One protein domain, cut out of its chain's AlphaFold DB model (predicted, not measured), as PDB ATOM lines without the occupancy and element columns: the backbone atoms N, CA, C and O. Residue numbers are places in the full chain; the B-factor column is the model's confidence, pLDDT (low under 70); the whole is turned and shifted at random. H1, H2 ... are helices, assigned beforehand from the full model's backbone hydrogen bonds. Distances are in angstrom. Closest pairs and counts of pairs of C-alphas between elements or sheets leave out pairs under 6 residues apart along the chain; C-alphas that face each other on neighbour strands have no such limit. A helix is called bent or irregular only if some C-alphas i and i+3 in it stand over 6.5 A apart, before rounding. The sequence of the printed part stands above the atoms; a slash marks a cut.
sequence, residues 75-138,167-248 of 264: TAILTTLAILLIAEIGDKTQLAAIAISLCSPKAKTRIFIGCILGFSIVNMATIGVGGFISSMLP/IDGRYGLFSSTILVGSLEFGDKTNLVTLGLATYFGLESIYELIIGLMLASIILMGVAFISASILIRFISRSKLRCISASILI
ATOM      1  N   THR A  75      12.775  -4.547  26.414       72.25
ATOM      2  CA  THR A  75      12.320  -5.885  26.803       72.25
ATOM      3  C   THR A  75      11.453  -5.754  28.054       72.25
ATOM      4  O   THR A  75      11.753  -4.931  28.933       72.25
ATOM      5  N   ALA A  76      10.346  -6.502  28.133       77.44
ATOM      6  CA  ALA A  76       9.425  -6.360  29.260       77.44
ATOM      7  C   ALA A  76      10.161  -6.637  30.583       77.44
ATOM      8  O   ALA A  76       9.889  -5.987  31.593       77.44
ATOM      9  N   ILE A  77      11.203  -7.475  30.525       83.38
ATOM     10  CA  ILE A  77      12.194  -7.696  31.582       83.38
ATOM     11  C   ILE A  77      12.817  -6.381  32.077       83.38
ATOM     12  O   ILE A  77      12.723  -6.076  33.262       83.38
ATOM     13  N   LEU A  78      13.466  -5.606  31.197       82.94
ATOM     14  CA  LEU A  78      14.224  -4.413  31.590       82.94
ATOM     15  C   LEU A  78      13.306  -3.314  32.130       82.94
ATOM     16  O   LEU A  78      13.645  -2.638  33.100       82.94
ATOM     17  N   THR A  79      12.132  -3.164  31.521       78.06
ATOM     18  CA  THR A  79      11.136  -2.175  31.948       78.06
ATOM     19  C   THR A  79      10.584  -2.515  33.327       78.06
ATOM     20  O   THR A  79      10.564  -1.664  34.211       78.06
ATOM     21  N   THR A  80      10.202  -3.777  33.538       82.50
ATOM     22  CA  THR A  80       9.710  -4.271  34.832       82.50
ATOM     23  C   THR A  80      10.770  -4.122  35.910       82.50
ATOM     24  O   THR A  80      10.489  -3.593  36.981       82.50
ATOM     25  N   LEU A  81      12.004  -4.532  35.605       85.69
ATOM     26  CA  LEU A  81      13.144  -4.391  36.500       85.69
ATOM     27  C   LEU A  81      13.321  -2.935  36.940       85.69
ATOM     28  O   LEU A  81      13.354  -2.654  38.133       85.69
ATOM     29  N   ALA A  82      13.426  -2.011  35.983       81.31
ATOM     30  CA  ALA A  82      13.676  -0.605  36.269       81.31
ATOM     31  C   ALA A  82      12.547   0.018  37.098       81.31
ATOM     32  O   ALA A  82      12.819   0.696  38.087       81.31
ATOM     33  N   ILE A  83      11.292  -0.248  36.728       81.44
ATOM     34  CA  ILE A  83      10.124   0.306  37.419       81.44
ATOM     35  C   ILE A  83      10.046  -0.212  38.852       81.44
ATOM     36  O   ILE A  83       9.901   0.591  39.769       81.44
ATOM     37  N   LEU A  84      10.192  -1.523  39.063       85.44
ATOM     38  CA  LEU A  84      10.151  -2.099  40.407       85.44
ATOM     39  C   LEU A  84      11.313  -1.607  41.265       85.44
ATOM     40  O   LEU A  84      11.101  -1.260  42.420       85.44
ATOM     41  N   LEU A  85      12.524  -1.509  40.707       84.50
ATOM     42  CA  LEU A  85      13.662  -0.964  41.446       84.50
ATOM     43  C   LEU A  85      13.397   0.467  41.908       84.50
ATOM     44  O   LEU A  85      13.591   0.771  43.078       84.50
ATOM     45  N   ILE A  86      12.932   1.336  41.013       78.88
ATOM     46  CA  ILE A  86      12.646   2.735  41.351       78.88
ATOM     47  C   ILE A  86      11.498   2.827  42.363       78.88
ATOM     48  O   ILE A  86      11.572   3.625  43.297       78.88
ATOM     49  N   ALA A  87      10.466   1.998  42.204       75.38
ATOM     50  CA  ALA A  87       9.315   1.973  43.095       75.38
ATOM     51  C   ALA A  87       9.674   1.509  44.515       75.38
ATOM     52  O   ALA A  87       9.109   2.040  45.462       75.38
ATOM     53  N   GLU A  88      10.621   0.582  44.677       82.50
ATOM     54  CA  GLU A  88      10.921  -0.081  45.959       82.50
ATOM     55  C   GLU A  88      12.192   0.407  46.673       82.50
ATOM     56  O   GLU A  88      12.540  -0.084  47.750       82.50
ATOM     57  N   ILE A  89      12.938   1.369  46.120       75.44
ATOM     58  CA  ILE A  89      14.157   1.862  46.783       75.44
ATOM     59  C   ILE A  89      13.829   2.532  48.129       75.44
ATOM     60  O   ILE A  89      13.205   3.594  48.200       75.44
ATOM     61  N   GLY A  90      14.360   1.944  49.206       68.75
ATOM     62  CA  GLY A  90      14.194   2.456  50.565       68.75
ATOM     63  C   GLY A  90      12.835   2.139  51.184       68.75
ATOM     64  O   GLY A  90      12.443   2.811  52.138       68.75
ATOM     65  N   ASP A  91      12.125   1.145  50.654       81.38
ATOM     66  CA  ASP A  91      10.829   0.745  51.178       81.38
ATOM     67  C   ASP A  91      10.914   0.015  52.540       81.38
ATOM     68  O   ASP A  91      11.961  -0.469  52.995       81.38
ATOM     69  N   LYS A  92       9.767  -0.054  53.218       78.00
ATOM     70  CA  LYS A  92       9.539  -0.721  54.510       78.00
ATOM     71  C   LYS A  92       9.952  -2.194  54.468       78.00
ATOM     72  O   LYS A  92      10.511  -2.680  55.458       78.00
ATOM     73  N   THR A  93       9.762  -2.892  53.348       85.50
ATOM     74  CA  THR A  93      10.235  -4.278  53.181       85.50
ATOM     75  C   THR A  93      11.761  -4.393  53.292       85.50
ATOM     76  O   THR A  93      12.266  -5.290  53.976       85.50
ATOM     77  N   GLN A  94      12.521  -3.446  52.729       87.31
ATOM     78  CA  GLN A  94      13.987  -3.418  52.830       87.31
ATOM     79  C   GLN A  94      14.461  -3.151  54.259       87.31
ATOM     80  O   GLN A  94      15.412  -3.780  54.732       87.31
ATOM     81  N   LEU A  95      13.787  -2.247  54.976       80.44
ATOM     82  CA  LEU A  95      14.092  -1.969  56.381       80.44
ATOM     83  C   LEU A  95      13.808  -3.180  57.274       80.44
ATOM     84  O   LEU A  95      14.620  -3.499  58.149       80.44
ATOM     85  N   ALA A  96      12.708  -3.893  57.019       78.25
ATOM     86  CA  ALA A  96      12.406  -5.151  57.690       78.25
ATOM     87  C   ALA A  96      13.499  -6.197  57.427       78.25
ATOM     88  O   ALA A  96      14.015  -6.785  58.379       78.25
ATOM     89  N   ALA A  97      13.908  -6.370  56.164       86.69
ATOM     90  CA  ALA A  97      14.969  -7.287  55.750       86.69
ATOM     91  C   ALA A  97      16.323  -6.962  56.412       86.69
ATOM     92  O   ALA A  97      17.012  -7.862  56.905       86.69
ATOM     93  N   ILE A  98      16.685  -5.676  56.495       82.12
ATOM     94  CA  ILE A  98      17.880  -5.209  57.214       82.12
ATOM     95  C   ILE A  98      17.789  -5.587  58.694       82.12
ATOM     96  O   ILE A  98      18.729  -6.174  59.235       82.12
ATOM     97  N   ALA A  99      16.661  -5.291  59.345       76.25
ATOM     98  CA  ALA A  99      16.464  -5.560  60.763       76.25
ATOM     99  C   ALA A  99      16.626  -7.055  61.081       76.25
ATOM    100  O   ALA A  99      17.464  -7.419  61.908       76.25
ATOM    101  N   ILE A 100      15.907  -7.938  60.384       76.50
ATOM    102  CA  ILE A 100      15.984  -9.389  60.629       76.50
ATOM    103  C   ILE A 100      17.365  -9.975  60.288       76.50
ATOM    104  O   ILE A 100      17.858 -10.851  61.002       76.50
ATOM    105  N   SER A 101      18.045  -9.451  59.261       82.12
ATOM    106  CA  SER A 101      19.406  -9.867  58.886       82.12
ATOM    107  C   SER A 101      20.453  -9.513  59.950       82.12
ATOM    108  O   SER A 101      21.391 -10.281  60.204       82.12
ATOM    109  N   LEU A 102      20.289  -8.366  60.617       75.81
ATOM    110  CA  LEU A 102      21.159  -7.929  61.713       75.81
ATOM    111  C   LEU A 102      20.965  -8.760  62.985       75.81
ATOM    112  O   LEU A 102      21.938  -9.014  63.705       75.81
ATOM    113  N   CYS A 103      19.732  -9.192  63.244       70.00
ATOM    114  CA  CYS A 103      19.368  -9.957  64.436       70.00
ATOM    115  C   CYS A 103      19.846 -11.406  64.379       70.00
ATOM    116  O   CYS A 103      20.246 -11.963  65.399       70.00
ATOM    117  N   SER A 104      19.859 -12.004  63.187       74.12
ATOM    118  CA  SER A 104      20.168 -13.424  63.004       74.12
ATOM    119  C   SER A 104      21.354 -13.628  62.055       74.12
ATOM    120  O   SER A 104      21.213 -14.184  60.961       74.12
ATOM    121  N   PRO A 105      22.575 -13.232  62.477       72.94
ATOM    122  CA  PRO A 105      23.768 -13.291  61.636       72.94
ATOM    123  C   PRO A 105      24.134 -14.717  61.196       72.94
ATOM    124  O   PRO A 105      24.727 -14.885  60.134       72.94
ATOM    125  N   LYS A 106      23.769 -15.742  61.981       77.56
ATOM    126  CA  LYS A 106      24.041 -17.162  61.689       77.56
ATOM    127  C   LYS A 106      23.136 -17.747  60.598       77.56
ATOM    128  O   LYS A 106      23.454 -18.789  60.035       77.56
ATOM    129  N   ALA A 107      22.007 -17.105  60.297       80.94
ATOM    130  CA  ALA A 107      21.030 -17.589  59.325       80.94
ATOM    131  C   ALA A 107      20.846 -16.651  58.126       80.94
ATOM    132  O   ALA A 107      19.923 -16.871  57.344       80.94
ATOM    133  N   LYS A 108      21.733 -15.662  57.935       84.00
ATOM    134  CA  LYS A 108      21.637 -14.643  56.874       84.00
ATOM    135  C   LYS A 108      21.251 -15.208  55.509       84.00
ATOM    136  O   LYS A 108      20.302 -14.719  54.915       84.00
ATOM    137  N   THR A 109      21.913 -16.265  55.041       88.31
ATOM    138  CA  THR A 109      21.617 -16.865  53.728       88.31
ATOM    139  C   THR A 109      20.192 -17.415  53.638       88.31
ATOM    140  O   THR A 109      19.516 -17.211  52.637       88.31
ATOM    141  N   ARG A 110      19.697 -18.071  54.697       88.94
ATOM    142  CA  ARG A 110      18.320 -18.597  54.739       88.94
ATOM    143  C   ARG A 110      17.295 -17.472  54.768       88.94
ATOM    144  O   ARG A 110      16.284 -17.558  54.082       88.94
ATOM    145  N   ILE A 111      17.580 -16.423  55.535       88.56
ATOM    146  CA  ILE A 111      16.711 -15.251  55.642       88.56
ATOM    147  C   ILE A 111      16.650 -14.530  54.300       88.56
ATOM    148  O   ILE A 111      15.553 -14.216  53.860       88.56
ATOM    149  N   PHE A 112      17.794 -14.339  53.635       92.25
ATOM    150  CA  PHE A 112      17.900 -13.726  52.311       92.25
ATOM    151  C   PHE A 112      17.033 -14.451  51.281       92.25
ATOM    152  O   PHE A 112      16.187 -13.826  50.644       92.25
ATOM    153  N   ILE A 113      17.177 -15.778  51.191       93.75
ATOM    154  CA  ILE A 113      16.355 -16.603  50.298       93.75
ATOM    155  C   ILE A 113      14.877 -16.477  50.669       93.75
ATOM    156  O   ILE A 113      14.050 -16.279  49.789       93.75
ATOM    157  N   GLY A 114      14.533 -16.539  51.958       91.19
ATOM    158  CA  GLY A 114      13.144 -16.387  52.382       91.19
ATOM    159  C   GLY A 114      12.559 -15.001  52.083       91.19
ATOM    160  O   GLY A 114      11.404 -14.913  51.701       91.19
ATOM    161  N   CYS A 115      13.345 -13.921  52.158       92.12
ATOM    162  CA  CYS A 115      12.879 -12.580  51.782       92.12
ATOM    163  C   CYS A 115      12.559 -12.502  50.286       92.12
ATOM    164  O   CYS A 115      11.501 -12.001  49.917       92.12
ATOM    165  N   ILE A 116      13.444 -13.047  49.440       95.00
ATOM    166  CA  ILE A 116      13.204 -13.146  47.995       95.00
ATOM    167  C   ILE A 116      11.939 -13.965  47.739       95.00
ATOM    168  O   ILE A 116      11.059 -13.506  47.027       95.00
ATOM    169  N   LEU A 117      11.805 -15.139  48.365       93.94
ATOM    170  CA  LEU A 117      10.620 -15.981  48.204       93.94
ATOM    171  C   LEU A 117       9.339 -15.266  48.638       93.94
ATOM    172  O   LEU A 117       8.357 -15.326  47.912       93.94
ATOM    173  N   GLY A 118       9.339 -14.573  49.777       90.00
ATOM    174  CA  GLY A 118       8.165 -13.851  50.272       90.00
ATOM    175  C   GLY A 118       7.709 -12.771  49.294       90.00
ATOM    176  O   GLY A 118       6.545 -12.748  48.903       90.00
ATOM    177  N   PHE A 119       8.649 -11.939  48.841       91.75
ATOM    178  CA  PHE A 119       8.393 -10.879  47.865       91.75
ATOM    179  C   PHE A 119       7.904 -11.444  46.523       91.75
ATOM    180  O   PHE A 119       6.901 -10.995  45.965       91.75
ATOM    181  N   SER A 120       8.592 -12.470  46.022       92.00
ATOM    182  CA  SER A 120       8.295 -13.124  44.751       92.00
ATOM    183  C   SER A 120       6.946 -13.829  44.753       92.00
ATOM    184  O   SER A 120       6.189 -13.671  43.802       92.00
ATOM    185  N   ILE A 121       6.618 -14.587  45.804       90.88
ATOM    186  CA  ILE A 121       5.360 -15.342  45.900       90.88
ATOM    187  C   ILE A 121       4.165 -14.391  45.859       90.88
ATOM    188  O   ILE A 121       3.216 -14.644  45.120       90.88
ATOM    189  N   VAL A 122       4.217 -13.294  46.613       88.56
ATOM    190  CA  VAL A 122       3.117 -12.326  46.674       88.56
ATOM    191  C   VAL A 122       2.932 -11.624  45.334       88.56
ATOM    192  O   VAL A 122       1.828 -11.623  44.795       88.56
ATOM    193  N   ASN A 123       4.012 -11.116  44.736       87.81
ATOM    194  CA  ASN A 123       3.926 -10.445  43.443       87.81
ATOM    195  C   ASN A 123       3.534 -11.402  42.304       87.81
ATOM    196  O   ASN A 123       2.754 -11.035  41.428       87.81
ATOM    197  N   MET A 124       4.003 -12.654  42.317       88.50
ATOM    198  CA  MET A 124       3.571 -13.666  41.346       88.50
ATOM    199  C   MET A 124       2.099 -14.046  41.529       88.50
ATOM    200  O   MET A 124       1.400 -14.226  40.533       88.50
ATOM    201  N   ALA A 125       1.608 -14.135  42.768       85.25
ATOM    202  CA  ALA A 125       0.187 -14.344  43.035       85.25
ATOM    203  C   ALA A 125      -0.655 -13.177  42.494       85.25
ATOM    204  O   ALA A 125      -1.696 -13.407  41.880       85.25
ATOM    205  N   THR A 126      -0.171 -11.940  42.632       80.88
ATOM    206  CA  THR A 126      -0.807 -10.747  42.059       80.88
ATOM    207  C   THR A 126      -0.912 -10.818  40.532       80.88
ATOM    208  O   THR A 126      -1.976 -10.529  39.983       80.88
ATOM    209  N   ILE A 127       0.152 -11.260  39.848       82.00
ATOM    210  CA  ILE A 127       0.147 -11.479  38.390       82.00
ATOM    211  C   ILE A 127      -0.842 -12.592  38.017       82.00
ATOM    212  O   ILE A 127      -1.675 -12.410  37.131       82.00
ATOM    213  N   GLY A 128      -0.758 -13.744  38.691       76.62
ATOM    214  CA  GLY A 128      -1.523 -14.944  38.348       76.62
ATOM    215  C   GLY A 128      -3.025 -14.818  38.599       76.62
ATOM    216  O   GLY A 128      -3.817 -15.395  37.860       76.62
ATOM    217  N   VAL A 129      -3.428 -14.045  39.609       68.56
ATOM    218  CA  VAL A 129      -4.843 -13.844  39.956       68.56
ATOM    219  C   VAL A 129      -5.432 -12.588  39.292       68.56
ATOM    220  O   VAL A 129      -6.606 -12.278  39.483       68.56
ATOM    221  N   GLY A 130      -4.651 -11.874  38.469       57.06
ATOM    222  CA  GLY A 130      -5.160 -10.823  37.581       57.06
ATOM    223  C   GLY A 130      -6.000  -9.759  38.295       57.06
ATOM    224  O   GLY A 130      -7.062  -9.383  37.813       57.06
ATOM    225  N   GLY A 131      -5.568  -9.317  39.480       54.94
ATOM    226  CA  GLY A 131      -6.237  -8.249  40.231       54.94
ATOM    227  C   GLY A 131      -7.487  -8.650  41.029       54.94
ATOM    228  O   GLY A 131      -8.013  -7.807  41.751       54.94
ATOM    229  N   PHE A 132      -7.937  -9.912  40.987       48.38
ATOM    230  CA  PHE A 132      -9.166 -10.326  41.690       48.38
ATOM    231  C   PHE A 132      -9.006 -10.470  43.215       48.38
ATOM    232  O   PHE A 132      -9.970 -10.329  43.959       48.38
ATOM    233  N   ILE A 133      -7.788 -10.726  43.709       47.53
ATOM    234  CA  ILE A 133      -7.514 -10.794  45.158       47.53
ATOM    235  C   ILE A 133      -7.356  -9.396  45.768       47.53
ATOM    236  O   ILE A 133      -7.875  -9.154  46.856       47.53
ATOM    237  N   SER A 134      -6.710  -8.456  45.064       45.78
ATOM    238  CA  SER A 134      -6.572  -7.068  45.541       45.78
ATOM    239  C   SER A 134      -7.895  -6.303  45.571       45.78
ATOM    240  O   SER A 134      -8.011  -5.353  46.334       45.78
ATOM    241  N   SER A 135      -8.893  -6.698  44.775       48.62
ATOM    242  CA  SER A 135     -10.235  -6.102  44.830       48.62
ATOM    243  C   SER A 135     -11.127  -6.703  45.923       48.62
ATOM    244  O   SER A 135     -12.106  -6.074  46.316       48.62
ATOM    245  N   MET A 136     -10.798  -7.901  46.423       45.88
ATOM    246  CA  MET A 136     -11.575  -8.616  47.444       45.88
ATOM    247  C   MET A 136     -11.062  -8.398  48.872       45.88
ATOM    248  O   MET A 136     -11.854  -8.499  49.809       45.88
ATOM    249  N   LEU A 137      -9.772  -8.088  49.072       51.56
ATOM    250  CA  LEU A 137      -9.272  -7.726  50.400       51.56
ATOM    251  C   LEU A 137      -9.374  -6.212  50.653       51.56
ATOM    252  O   LEU A 137      -8.780  -5.431  49.910       51.56
ATOM    253  N   PRO A 138     -10.040  -5.780  51.742       62.84
ATOM    254  CA  PRO A 138     -10.038  -4.385  52.151       62.84
ATOM    255  C   PRO A 138      -8.603  -3.930  52.409       62.84
ATOM    256  O   PRO A 138      -7.907  -4.497  53.256       62.84
ATOM    257  N   ILE A 167      15.719 -16.942  64.726       54.59
ATOM    258  CA  ILE A 167      15.729 -17.421  63.354       54.59
ATOM    259  C   ILE A 167      17.047 -18.223  63.235       54.59
ATOM    260  O   ILE A 167      17.901 -17.970  62.401       54.59
ATOM    261  N   ASP A 168      17.264 -19.152  64.167       50.53
ATOM    262  CA  ASP A 168      18.415 -19.984  64.425       50.53
ATOM    263  C   ASP A 168      17.935 -21.389  64.103       50.53
ATOM    264  O   ASP A 168      17.321 -22.090  64.903       50.53
ATOM    265  N   GLY A 169      18.170 -21.778  62.856       63.00
ATOM    266  CA  GLY A 169      17.876 -23.120  62.385       63.00
ATOM    267  C   GLY A 169      16.985 -23.153  61.152       63.00
ATOM    268  O   GLY A 169      16.918 -22.215  60.357       63.00
ATOM    269  N   ARG A 170      16.361 -24.318  60.960       62.78
ATOM    270  CA  ARG A 170      15.641 -24.729  59.743       62.78
ATOM    271  C   ARG A 170      14.477 -23.799  59.377       62.78
ATOM    272  O   ARG A 170      14.206 -23.612  58.199       62.78
ATOM    273  N   TYR A 171      13.868 -23.160  60.372       70.38
ATOM    274  CA  TYR A 171      12.729 -22.249  60.211       70.38
ATOM    275  C   TYR A 171      13.120 -20.857  59.708       70.38
ATOM    276  O   TYR A 171      12.253 -20.027  59.452       70.38
ATOM    277  N   GLY A 172      14.424 -20.620  59.507       76.44
ATOM    278  CA  GLY A 172      14.940 -19.313  59.145       76.44
ATOM    279  C   GLY A 172      14.360 -18.719  57.864       76.44
ATOM    280  O   GLY A 172      14.097 -17.525  57.775       76.44
ATOM    281  N   LEU A 173      14.151 -19.607  56.897       86.00
ATOM    282  CA  LEU A 173      13.591 -19.309  55.588       86.00
ATOM    283  C   LEU A 173      12.079 -19.072  55.664       86.00
ATOM    284  O   LEU A 173      11.585 -18.107  55.092       86.00
ATOM    285  N   PHE A 174      11.343 -19.917  56.391       84.31
ATOM    286  CA  PHE A 174       9.884 -19.807  56.489       84.31
ATOM    287  C   PHE A 174       9.455 -18.527  57.203       84.31
ATOM    288  O   PHE A 174       8.599 -17.806  56.696       84.31
ATOM    289  N   SER A 175      10.084 -18.199  58.335       76.81
ATOM    290  CA  SER A 175       9.725 -17.005  59.102       76.81
ATOM    291  C   SER A 175       9.967 -15.715  58.317       76.81
ATOM    292  O   SER A 175       9.131 -14.816  58.368       76.81
ATOM    293  N   SER A 176      11.070 -15.614  57.564       83.69
ATOM    294  CA  SER A 176      11.327 -14.430  56.733       83.69
ATOM    295  C   SER A 176      10.437 -14.375  55.491       83.69
ATOM    296  O   SER A 176      10.027 -13.284  55.113       83.69
ATOM    297  N   THR A 177      10.079 -15.527  54.911       87.25
ATOM    298  CA  THR A 177       9.110 -15.609  53.802       87.25
ATOM    299  C   THR A 177       7.744 -15.097  54.234       87.25
ATOM    300  O   THR A 177       7.174 -14.247  53.560       87.25
ATOM    301  N   ILE A 178       7.236 -15.571  55.375       81.50
ATOM    302  CA  ILE A 178       5.935 -15.145  55.903       81.50
ATOM    303  C   ILE A 178       5.975 -13.667  56.276       81.50
ATOM    304  O   ILE A 178       5.055 -12.936  55.927       81.50
ATOM    305  N   LEU A 179       7.038 -13.219  56.952       79.69
ATOM    306  CA  LEU A 179       7.183 -11.817  57.324       79.69
ATOM    307  C   LEU A 179       7.179 -10.922  56.084       79.69
ATOM    308  O   LEU A 179       6.283 -10.100  55.953       79.69
ATOM    309  N   VAL A 180       8.129 -11.102  55.163       85.62
ATOM    310  CA  VAL A 180       8.244 -10.250  53.968       85.62
ATOM    311  C   VAL A 180       7.016 -10.378  53.078       85.62
ATOM    312  O   VAL A 180       6.516  -9.365  52.613       85.62
ATOM    313  N   GLY A 181       6.473 -11.584  52.901       83.88
ATOM    314  CA  GLY A 181       5.234 -11.774  52.153       83.88
ATOM    315  C   GLY A 181       4.059 -11.016  52.775       83.88
ATOM    316  O   GLY A 181       3.305 -10.366  52.066       83.88
ATOM    317  N   SER A 182       3.932 -11.009  54.103       75.69
ATOM    318  CA  SER A 182       2.882 -10.225  54.772       75.69
ATOM    319  C   SER A 182       3.058  -8.727  54.538       75.69
ATOM    320  O   SER A 182       2.074  -8.020  54.365       75.69
ATOM    321  N   LEU A 183       4.306  -8.249  54.515       78.12
ATOM    322  CA  LEU A 183       4.615  -6.840  54.276       78.12
ATOM    323  C   LEU A 183       4.353  -6.412  52.836       78.12
ATOM    324  O   LEU A 183       3.875  -5.307  52.617       78.12
ATOM    325  N   GLU A 184       4.654  -7.298  51.892       82.69
ATOM    326  CA  GLU A 184       4.450  -7.063  50.468       82.69
ATOM    327  C   GLU A 184       2.973  -7.162  50.082       82.69
ATOM    328  O   GLU A 184       2.533  -6.570  49.096       82.69
ATOM    329  N   PHE A 185       2.182  -7.932  50.834       72.81
ATOM    330  CA  PHE A 185       0.773  -8.135  50.536       72.81
ATOM    331  C   PHE A 185       0.038  -6.790  50.542       72.81
ATOM    332  O   PHE A 185       0.138  -6.029  51.495       72.81
ATOM    333  N   GLY A 186      -0.662  -6.481  49.447       62.44
ATOM    334  CA  GLY A 186      -1.369  -5.213  49.222       62.44
ATOM    335  C   GLY A 186      -0.524  -3.932  49.240       62.44
ATOM    336  O   GLY A 186      -1.098  -2.857  49.415       62.44
ATOM    337  N   ASP A 187       0.798  -4.010  49.046       74.19
ATOM    338  CA  ASP A 187       1.622  -2.806  48.892       74.19
ATOM    339  C   ASP A 187       1.526  -2.185  47.484       74.19
ATOM    340  O   ASP A 187       0.979  -2.776  46.545       74.19
ATOM    341  N   LYS A 188       2.102  -0.986  47.326       73.44
ATOM    342  CA  LYS A 188       2.217  -0.248  46.055       73.44
ATOM    343  C   LYS A 188       2.782  -1.123  44.941       73.44
ATOM    344  O   LYS A 188       2.348  -1.031  43.795       73.44
ATOM    345  N   THR A 189       3.711  -1.998  45.290       82.38
ATOM    346  CA  THR A 189       4.401  -2.877  44.355       82.38
ATOM    347  C   THR A 189       3.474  -3.916  43.739       82.38
ATOM    348  O   THR A 189       3.570  -4.157  42.540       82.38
ATOM    349  N   ASN A 190       2.444  -4.390  44.451       80.06
ATOM    350  CA  ASN A 190       1.404  -5.220  43.835       80.06
ATOM    351  C   ASN A 190       0.584  -4.455  42.788       80.06
ATOM    352  O   ASN A 190       0.264  -5.012  41.738       80.06
ATOM    353  N   LEU A 191       0.257  -3.181  43.034       73.12
ATOM    354  CA  LEU A 191      -0.457  -2.358  42.050       73.12
ATOM    355  C   LEU A 191       0.403  -2.085  40.813       73.12
ATOM    356  O   LEU A 191      -0.091  -2.170  39.691       73.12
ATOM    357  N   VAL A 192       1.694  -1.808  41.011       80.25
ATOM    358  CA  VAL A 192       2.660  -1.631  39.920       80.25
ATOM    359  C   VAL A 192       2.792  -2.917  39.105       80.25
ATOM    360  O   VAL A 192       2.644  -2.884  37.886       80.25
ATOM    361  N   THR A 193       3.001  -4.057  39.763       81.12
ATOM    362  CA  THR A 193       3.129  -5.367  39.114       81.12
ATOM    363  C   THR A 193       1.865  -5.737  38.334       81.12
ATOM    364  O   THR A 193       1.957  -6.215  37.202       81.12
ATOM    365  N   LEU A 194       0.680  -5.462  38.887       76.69
ATOM    366  CA  LEU A 194      -0.592  -5.651  38.189       76.69
ATOM    367  C   LEU A 194      -0.714  -4.731  36.966       76.69
ATOM    368  O   LEU A 194      -1.061  -5.192  35.880       76.69
ATOM    369  N   GLY A 195      -0.381  -3.446  37.114       73.44
ATOM    370  CA  GLY A 195      -0.370  -2.486  36.011       73.44
ATOM    371  C   GLY A 195       0.543  -2.938  34.871       73.44
ATOM    372  O   GLY A 195       0.133  -2.929  33.712       73.44
ATOM    373  N   LEU A 196       1.738  -3.440  35.193       76.62
ATOM    374  CA  LEU A 196       2.674  -3.989  34.210       76.62
ATOM    375  C   LEU A 196       2.143  -5.265  33.544       76.62
ATOM    376  O   LEU A 196       2.279  -5.407  32.329       76.62
ATOM    377  N   ALA A 197       1.483  -6.152  34.295       78.06
ATOM    378  CA  ALA A 197       0.832  -7.336  33.736       78.06
ATOM    379  C   ALA A 197      -0.264  -6.965  32.724       78.06
ATOM    380  O   ALA A 197      -0.335  -7.554  31.646       78.06
ATOM    381  N   THR A 198      -1.076  -5.947  33.028       74.31
ATOM    382  CA  THR A 198      -2.097  -5.447  32.092       74.31
ATOM    383  C   THR A 198      -1.496  -4.709  30.895       74.31
ATOM    384  O   THR A 198      -2.031  -4.804  29.793       74.31
ATOM    385  N   TYR A 199      -0.372  -4.011  31.085       74.00
ATOM    386  CA  TYR A 199       0.301  -3.238  30.042       74.00
ATOM    387  C   TYR A 199       0.985  -4.123  28.994       74.00
ATOM    388  O   TYR A 199       0.847  -3.878  27.797       74.00
ATOM    389  N   PHE A 200       1.726  -5.146  29.431       71.31
ATOM    390  CA  PHE A 200       2.441  -6.051  28.526       71.31
ATOM    391  C   PHE A 200       1.554  -7.162  27.955       71.31
ATOM    392  O   PHE A 200       1.887  -7.734  26.918       71.31
ATOM    393  N   GLY A 201       0.419  -7.446  28.599       66.69
ATOM    394  CA  GLY A 201      -0.470  -8.537  28.217       66.69
ATOM    395  C   GLY A 201       0.070  -9.918  28.604       66.69
ATOM    396  O   GLY A 201       1.234 -10.095  28.972       66.69
ATOM    397  N   LEU A 202      -0.800 -10.929  28.517       65.94
ATOM    398  CA  LEU A 202      -0.500 -12.301  28.953       65.94
ATOM    399  C   LEU A 202       0.574 -13.000  28.098       65.94
ATOM    400  O   LEU A 202       1.181 -13.965  28.555       65.94
ATOM    401  N   GLU A 203       0.848 -12.511  26.886       73.00
ATOM    402  CA  GLU A 203       1.854 -13.087  25.983       73.00
ATOM    403  C   GLU A 203       3.291 -12.921  26.512       73.00
ATOM    404  O   GLU A 203       4.146 -13.768  26.258       73.00
ATOM    405  N   SER A 204       3.554 -11.874  27.301       76.44
ATOM    406  CA  SER A 204       4.881 -11.558  27.854       76.44
ATOM    407  C   SER A 204       4.992 -11.831  29.361       76.44
ATOM    408  O   SER A 204       5.873 -11.287  30.032       76.44
ATOM    409  N   ILE A 205       4.136 -12.696  29.918       81.50
ATOM    410  CA  ILE A 205       4.093 -12.964  31.368       81.50
ATOM    411  C   ILE A 205       5.422 -13.518  31.906       81.50
ATOM    412  O   ILE A 205       5.841 -13.185  33.012       81.50
ATOM    413  N   TYR A 206       6.129 -14.316  31.101       85.75
ATOM    414  CA  TYR A 206       7.422 -14.885  31.478       85.75
ATOM    415  C   TYR A 206       8.503 -13.807  31.606       85.75
ATOM    416  O   TYR A 206       9.302 -13.846  32.539       85.75
ATOM    417  N   GLU A 207       8.503 -12.814  30.716       85.38
ATOM    418  CA  GLU A 207       9.434 -11.686  30.783       85.38
ATOM    419  C   GLU A 207       9.166 -10.802  32.008       85.38
ATOM    420  O   GLU A 207      10.104 -10.390  32.692       85.38
ATOM    421  N   LEU A 208       7.890 -10.566  32.325       85.69
ATOM    422  CA  LEU A 208       7.473  -9.854  33.533       85.69
ATOM    423  C   LEU A 208       7.974 -10.570  34.795       85.69
ATOM    424  O   LEU A 208       8.594  -9.947  35.655       85.69
ATOM    425  N   ILE A 209       7.759 -11.888  34.891       89.69
ATOM    426  CA  ILE A 209       8.197 -12.688  36.044       89.69
ATOM    427  C   ILE A 209       9.725 -12.667  36.172       89.69
ATOM    428  O   ILE A 209      10.235 -12.505  37.278       89.69
ATOM    429  N   ILE A 210      10.473 -12.774  35.069       91.31
ATOM    430  CA  ILE A 210      11.942 -12.684  35.102       91.31
ATOM    431  C   ILE A 210      12.391 -11.301  35.596       91.31
ATOM    432  O   ILE A 210      13.255 -11.221  36.471       91.31
ATOM    433  N   GLY A 211      11.788 -10.222  35.087       90.94
ATOM    434  CA  GLY A 211      12.065  -8.858  35.546       90.94
ATOM    435  C   GLY A 211      11.778  -8.671  37.039       90.94
ATOM    436  O   GLY A 211      12.609  -8.120  37.763       90.94
ATOM    437  N   LEU A 212      10.655  -9.212  37.517       91.69
ATOM    438  CA  LEU A 212      10.262  -9.233  38.927       91.69
ATOM    439  C   LEU A 212      11.262 -10.008  39.801       91.69
ATOM    440  O   LEU A 212      11.697  -9.503  40.836       91.69
ATOM    441  N   MET A 213      11.664 -11.217  39.390       93.88
ATOM    442  CA  MET A 213      12.644 -12.015  40.137       93.88
ATOM    443  C   MET A 213      13.984 -11.283  40.237       93.88
ATOM    444  O   MET A 213      14.560 -11.199  41.321       93.88
ATOM    445  N   LEU A 214      14.464 -10.702  39.136       94.38
ATOM    446  CA  LEU A 214      15.705  -9.929  39.128       94.38
ATOM    447  C   LEU A 214      15.615  -8.700  40.043       94.38
ATOM    448  O   LEU A 214      16.541  -8.460  40.819       94.38
ATOM    449  N   ALA A 215      14.495  -7.970  40.017       91.75
ATOM    450  CA  ALA A 215      14.270  -6.837  40.912       91.75
ATOM    451  C   ALA A 215      14.321  -7.280  42.380       91.75
ATOM    452  O   ALA A 215      15.064  -6.698  43.167       91.75
ATOM    453  N   SER A 216      13.619  -8.362  42.733       92.38
ATOM    454  CA  SER A 216      13.585  -8.885  44.104       92.38
ATOM    455  C   SER A 216      14.977  -9.263  44.629       92.38
ATOM    456  O   SER A 216      15.336  -8.925  45.758       92.38
ATOM    457  N   ILE A 217      15.806  -9.895  43.791       95.00
ATOM    458  CA  ILE A 217      17.175 -10.284  44.144       95.00
ATOM    459  C   ILE A 217      18.032  -9.041  44.388       95.00
ATOM    460  O   ILE A 217      18.794  -9.008  45.355       95.00
ATOM    461  N   ILE A 218      17.906  -8.016  43.542       93.56
ATOM    462  CA  ILE A 218      18.673  -6.773  43.676       93.56
ATOM    463  C   ILE A 218      18.236  -6.000  44.923       93.56
ATOM    464  O   ILE A 218      19.093  -5.630  45.722       93.56
ATOM    465  N   LEU A 219      16.933  -5.800  45.135       91.62
ATOM    466  CA  LEU A 219      16.395  -5.063  46.287       91.62
ATOM    467  C   LEU A 219      16.801  -5.728  47.606       91.62
ATOM    468  O   LEU A 219      17.383  -5.087  48.487       91.62
ATOM    469  N   MET A 220      16.589  -7.043  47.719       92.56
ATOM    470  CA  MET A 220      16.993  -7.797  48.907       92.56
ATOM    471  C   MET A 220      18.518  -7.867  49.034       92.56
ATOM    472  O   MET A 220      19.054  -7.843  50.145       92.56
ATOM    473  N   GLY A 221      19.245  -7.909  47.916       92.38
ATOM    474  CA  GLY A 221      20.705  -7.877  47.892       92.38
ATOM    475  C   GLY A 221      21.246  -6.581  48.489       92.38
ATOM    476  O   GLY A 221      22.067  -6.620  49.407       92.38
ATOM    477  N   VAL A 222      20.724  -5.438  48.041       90.00
ATOM    478  CA  VAL A 222      21.062  -4.108  48.564       90.00
ATOM    479  C   VAL A 222      20.753  -4.016  50.057       90.00
ATOM    480  O   VAL A 222      21.609  -3.564  50.823       90.00
ATOM    481  N   ALA A 223      19.598  -4.511  50.506       88.62
ATOM    482  CA  ALA A 223      19.245  -4.553  51.924       88.62
ATOM    483  C   ALA A 223      20.261  -5.369  52.755       88.62
ATOM    484  O   ALA A 223      20.767  -4.905  53.779       88.62
ATOM    485  N   PHE A 224      20.641  -6.567  52.305       89.75
ATOM    486  CA  PHE A 224      21.571  -7.438  53.037       89.75
ATOM    487  C   PHE A 224      23.025  -6.951  53.018       89.75
ATOM    488  O   PHE A 224      23.753  -7.119  54.009       89.75
ATOM    489  N   ILE A 225      23.452  -6.331  51.917       88.50
ATOM    490  CA  ILE A 225      24.747  -5.653  51.822       88.50
ATOM    491  C   ILE A 225      24.764  -4.473  52.796       88.50
ATOM    492  O   ILE A 225      25.676  -4.382  53.620       88.50
ATOM    493  N   SER A 226      23.716  -3.645  52.790       84.00
ATOM    494  CA  SER A 226      23.558  -2.509  53.707       84.00
ATOM    495  C   SER A 226      23.609  -2.952  55.169       84.00
ATOM    496  O   SER A 226      24.372  -2.400  55.960       84.00
ATOM    497  N   ALA A 227      22.896  -4.026  55.523       82.56
ATOM    498  CA  ALA A 227      22.950  -4.629  56.855       82.56
ATOM    499  C   ALA A 227      24.371  -5.089  57.236       82.56
ATOM    500  O   ALA A 227      24.826  -4.905  58.366       82.56
ATOM    501  N   SER A 228      25.102  -5.686  56.293       83.38
ATOM    502  CA  SER A 228      26.462  -6.181  56.529       83.38
ATOM    503  C   SER A 228      27.501  -5.063  56.640       83.38
ATOM    504  O   SER A 228      28.501  -5.242  57.332       83.38
ATOM    505  N   ILE A 229      27.262  -3.910  56.015       82.62
ATOM    506  CA  ILE A 229      28.075  -2.702  56.183       82.62
ATOM    507  C   ILE A 229      27.777  -2.057  57.541       82.62
ATOM    508  O   ILE A 229      28.700  -1.760  58.300       82.62
ATOM    509  N   LEU A 230      26.497  -1.918  57.899       77.62
ATOM    510  CA  LEU A 230      26.062  -1.252  59.129       77.62
ATOM    511  C   LEU A 230      26.614  -1.929  60.398       77.62
ATOM    512  O   LEU A 230      26.938  -1.260  61.382       77.62
ATOM    513  N   ILE A 231      26.811  -3.250  60.348       77.31
ATOM    514  CA  ILE A 231      27.372  -4.036  61.453       77.31
ATOM    515  C   ILE A 231      28.827  -3.692  61.795       77.31
ATOM    516  O   ILE A 231      29.281  -4.014  62.891       77.31
ATOM    517  N   ARG A 232      29.564  -3.070  60.864       79.19
ATOM    518  CA  ARG A 232      30.961  -2.661  61.070       79.19
ATOM    519  C   ARG A 232      31.076  -1.318  61.792       79.19
ATOM    520  O   ARG A 232      32.109  -1.057  62.396       79.19
ATOM    521  N   PHE A 233      30.032  -0.489  61.743       75.12
ATOM    522  CA  PHE A 233      30.055   0.878  62.271       75.12
ATOM    523  C   PHE A 233      29.306   1.045  63.599       75.12
ATOM    524  O   PHE A 233      29.579   1.988  64.339       75.12
ATOM    525  N   ILE A 234      28.364   0.154  63.922       73.94
ATOM    526  CA  ILE A 234      27.470   0.300  65.080       73.94
ATOM    527  C   ILE A 234      27.551  -0.949  65.970       73.94
ATOM    528  O   ILE A 234      27.594  -2.076  65.483       73.94
ATOM    529  N   SER A 235      27.567  -0.772  67.298       75.12
ATOM    530  CA  SER A 235      27.582  -1.904  68.234       75.12
ATOM    531  C   SER A 235      26.280  -2.716  68.170       75.12
ATOM    532  O   SER A 235      25.199  -2.162  67.970       75.12
ATOM    533  N   ARG A 236      26.368  -4.039  68.381       66.50
ATOM    534  CA  ARG A 236      25.235  -4.992  68.308       66.50
ATOM    535  C   ARG A 236      24.010  -4.527  69.104       66.50
ATOM    536  O   ARG A 236      22.895  -4.563  68.594       66.50
ATOM    537  N   SER A 237      24.225  -4.036  70.324       69.56
ATOM    538  CA  SER A 237      23.146  -3.569  71.201       69.56
ATOM    539  C   SER A 237      22.475  -2.302  70.668       69.56
ATOM    540  O   SER A 237      21.253  -2.197  70.725       69.56
ATOM    541  N   LYS A 238      23.248  -1.366  70.096       72.12
ATOM    542  CA  LYS A 238      22.710  -0.141  69.485       72.12
ATOM    543  C   LYS A 238      21.954  -0.452  68.194       72.12
ATOM    544  O   LYS A 238      20.853   0.053  68.024       72.12
ATOM    545  N   LEU A 239      22.495  -1.323  67.338       68.88
ATOM    546  CA  LEU A 239      21.832  -1.791  66.110       68.88
ATOM    547  C   LEU A 239      20.445  -2.344  66.394       68.88
ATOM    548  O   LEU A 239      19.484  -1.954  65.743       68.88
ATOM    549  N   ARG A 240      20.341  -3.205  67.406       70.44
ATOM    550  CA  ARG A 240      19.065  -3.777  67.816       70.44
ATOM    551  C   ARG A 240      18.062  -2.699  68.222       70.44
ATOM    552  O   ARG A 240      16.946  -2.707  67.719       70.44
ATOM    553  N   CYS A 241      18.453  -1.776  69.103       76.38
ATOM    554  CA  CYS A 241      17.559  -0.705  69.547       76.38
ATOM    555  C   CYS A 241      17.134   0.207  68.388       76.38
ATOM    556  O   CYS A 241      15.976   0.608  68.327       76.38
ATOM    557  N   ILE A 242      18.042   0.498  67.452       76.31
ATOM    558  CA  ILE A 242      17.751   1.304  66.259       76.31
ATOM    559  C   ILE A 242      16.751   0.579  65.359       76.31
ATOM    560  O   ILE A 242      15.709   1.142  65.040       76.31
ATOM    561  N   SER A 243      17.020  -0.677  64.995       71.62
ATOM    562  CA  SER A 243      16.113  -1.475  64.169       71.62
ATOM    563  C   SER A 243      14.744  -1.643  64.834       71.62
ATOM    564  O   SER A 243      13.735  -1.442  64.172       71.62
ATOM    565  N   ALA A 244      14.687  -1.916  66.143       76.38
ATOM    566  CA  ALA A 244      13.427  -2.008  66.886       76.38
ATOM    567  C   ALA A 244      12.637  -0.702  66.829       76.38
ATOM    568  O   ALA A 244      11.446  -0.713  66.532       76.38
ATOM    569  N   SER A 245      13.317   0.422  67.061       81.25
ATOM    570  CA  SER A 245      12.695   1.746  67.018       81.25
ATOM    571  C   SER A 245      12.141   2.051  65.630       81.25
ATOM    572  O   SER A 245      11.012   2.509  65.522       81.25
ATOM    573  N   ILE A 246      12.890   1.735  64.568       77.00
ATOM    574  CA  ILE A 246      12.442   1.921  63.181       77.00
ATOM    575  C   ILE A 246      11.190   1.083  62.897       77.00
ATOM    576  O   ILE A 246      10.214   1.626  62.388       77.00
ATOM    577  N   LEU A 247      11.179  -0.205  63.261       76.94
ATOM    578  CA  LEU A 247      10.016  -1.076  63.037       76.94
ATOM    579  C   LEU A 247       8.779  -0.579  63.797       76.94
ATOM    580  O   LEU A 247       7.690  -0.555  63.233       76.94
ATOM    581  N   ILE A 248       8.944  -0.136  65.048       84.50
ATOM    582  CA  ILE A 248       7.847   0.428  65.847       84.50
ATOM    583  C   ILE A 248       7.324   1.720  65.211       84.50
ATOM    584  O   ILE A 248       6.117   1.895  65.095       84.50
TER     585      ILE A 248
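Overview. This is residues 75 to 138 and 167 to 248 of the 264 residues of an uncharacterized protein of Candidatus Bathyarchaeota archaeon (UniProt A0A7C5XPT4). The domain is an elongated helical bundle, six helices packed together, with the long helix H7 running nearly its whole length. H3 runs back beside H7, H1 and H2 pack on successive parts of H7, H5 packs on the far side of H3 from H7, and H6 packs on H1 and H3. H8 packs on H2 near the end of H7, while the short H4 lies beyond the end of H3, next to a cut in the chain. The 146 printed residues include eight named helices, H1 to H8 in order, and no named strand; the class is all helix. The whole is compact, with a radius of gyration of the C-alphas of 15.8 A and spans of 50 by 31 by 27 A.

Arrangement. H1, residues 76 to 88, touches H7, residues 202 to 233, which meets it with residues 204 to 219 alone; the closest C-alphas, of Ile 77 and Gly 211, are 4.1 A apart, at a steep tilt of 39 degrees, the same way. H2, residues 92 to 103, touches H7 too, with the C-alphas of Ile 98 and Ala 227 closest at 5.1 A. H2 forms a helical hairpin with H3, residues 105 to 128, at a shallow tilt of 23 degrees; the C-alphas of Ser 101 and Lys 108 are closest, 5.6 A apart. H3 has a kink of 32 degrees near residue 112 and touches H7 at a shallow tilt of 26 degrees, opposite ways, with the C-alphas of Ile 116 and Ser 216 closest at 5.8 A. H4, residues 132 to 136, is close to H3 but not clearly touching, with the C-alphas of Thr 126 and Ile 133 closest at 7.4 A. H5, residues 172 to 184, touches H3 at a steep tilt of 42 degrees, its closest C-alphas those of Gly 118 and Gly 181, 4.1 A apart. H6, residues 188 to 200, touches H1 at a shallow tilt of 18 degrees, opposite ways, with the C-alphas of Leu 84 and Thr 189 closest at 7.0 A. H6 and H7 form a helical hairpin but only just touch, with 3 pairs of C-alphas within 8 A, the closest those of Ala 197 and Ile 205 at 6.9 A. H8, residues 236 to 248, touches H2, with the C-alphas of Ala 99 and Ser 243 closest at 5.3 A. Every O i to N i+4 pair is within hydrogen-bond range in H1, H2, H6 and H8; the counts are 18 of 20 in H3, 8 of 9 in H5, 24 of 28 in H7 and 0 of 1 in H4, where 1 of 2 O i to N i+3 pairs is.

Along the chain. H1 begins at C-alpha 76, (9.425, -6.360, 29.260). H3 is 34.4 A long and irregular, with C-alphas 106 and 109 8.3 A apart. H7 is 47.1 A long, from C-alpha 202 at (-0.500, -12.301, 28.953), and irregular, with C-alphas 203 and 206 8.0 A apart. H8 ends at C-alpha 248, (7.847, 0.428, 65.847).

Size, cuts and confidence. The two C-alphas farthest apart, of Glu 203 and Ser 237, are 50.9 A apart. Residues 139 to 166 are not printed, and C-alphas 138 and 167 stand 31.0 A apart across that cut, in the link from H4 to H5. The links that are printed whole are tight. The mean pLDDT of the printed part is 78.9, and residues 129 to 138 and 167 to 170 are among those under 70.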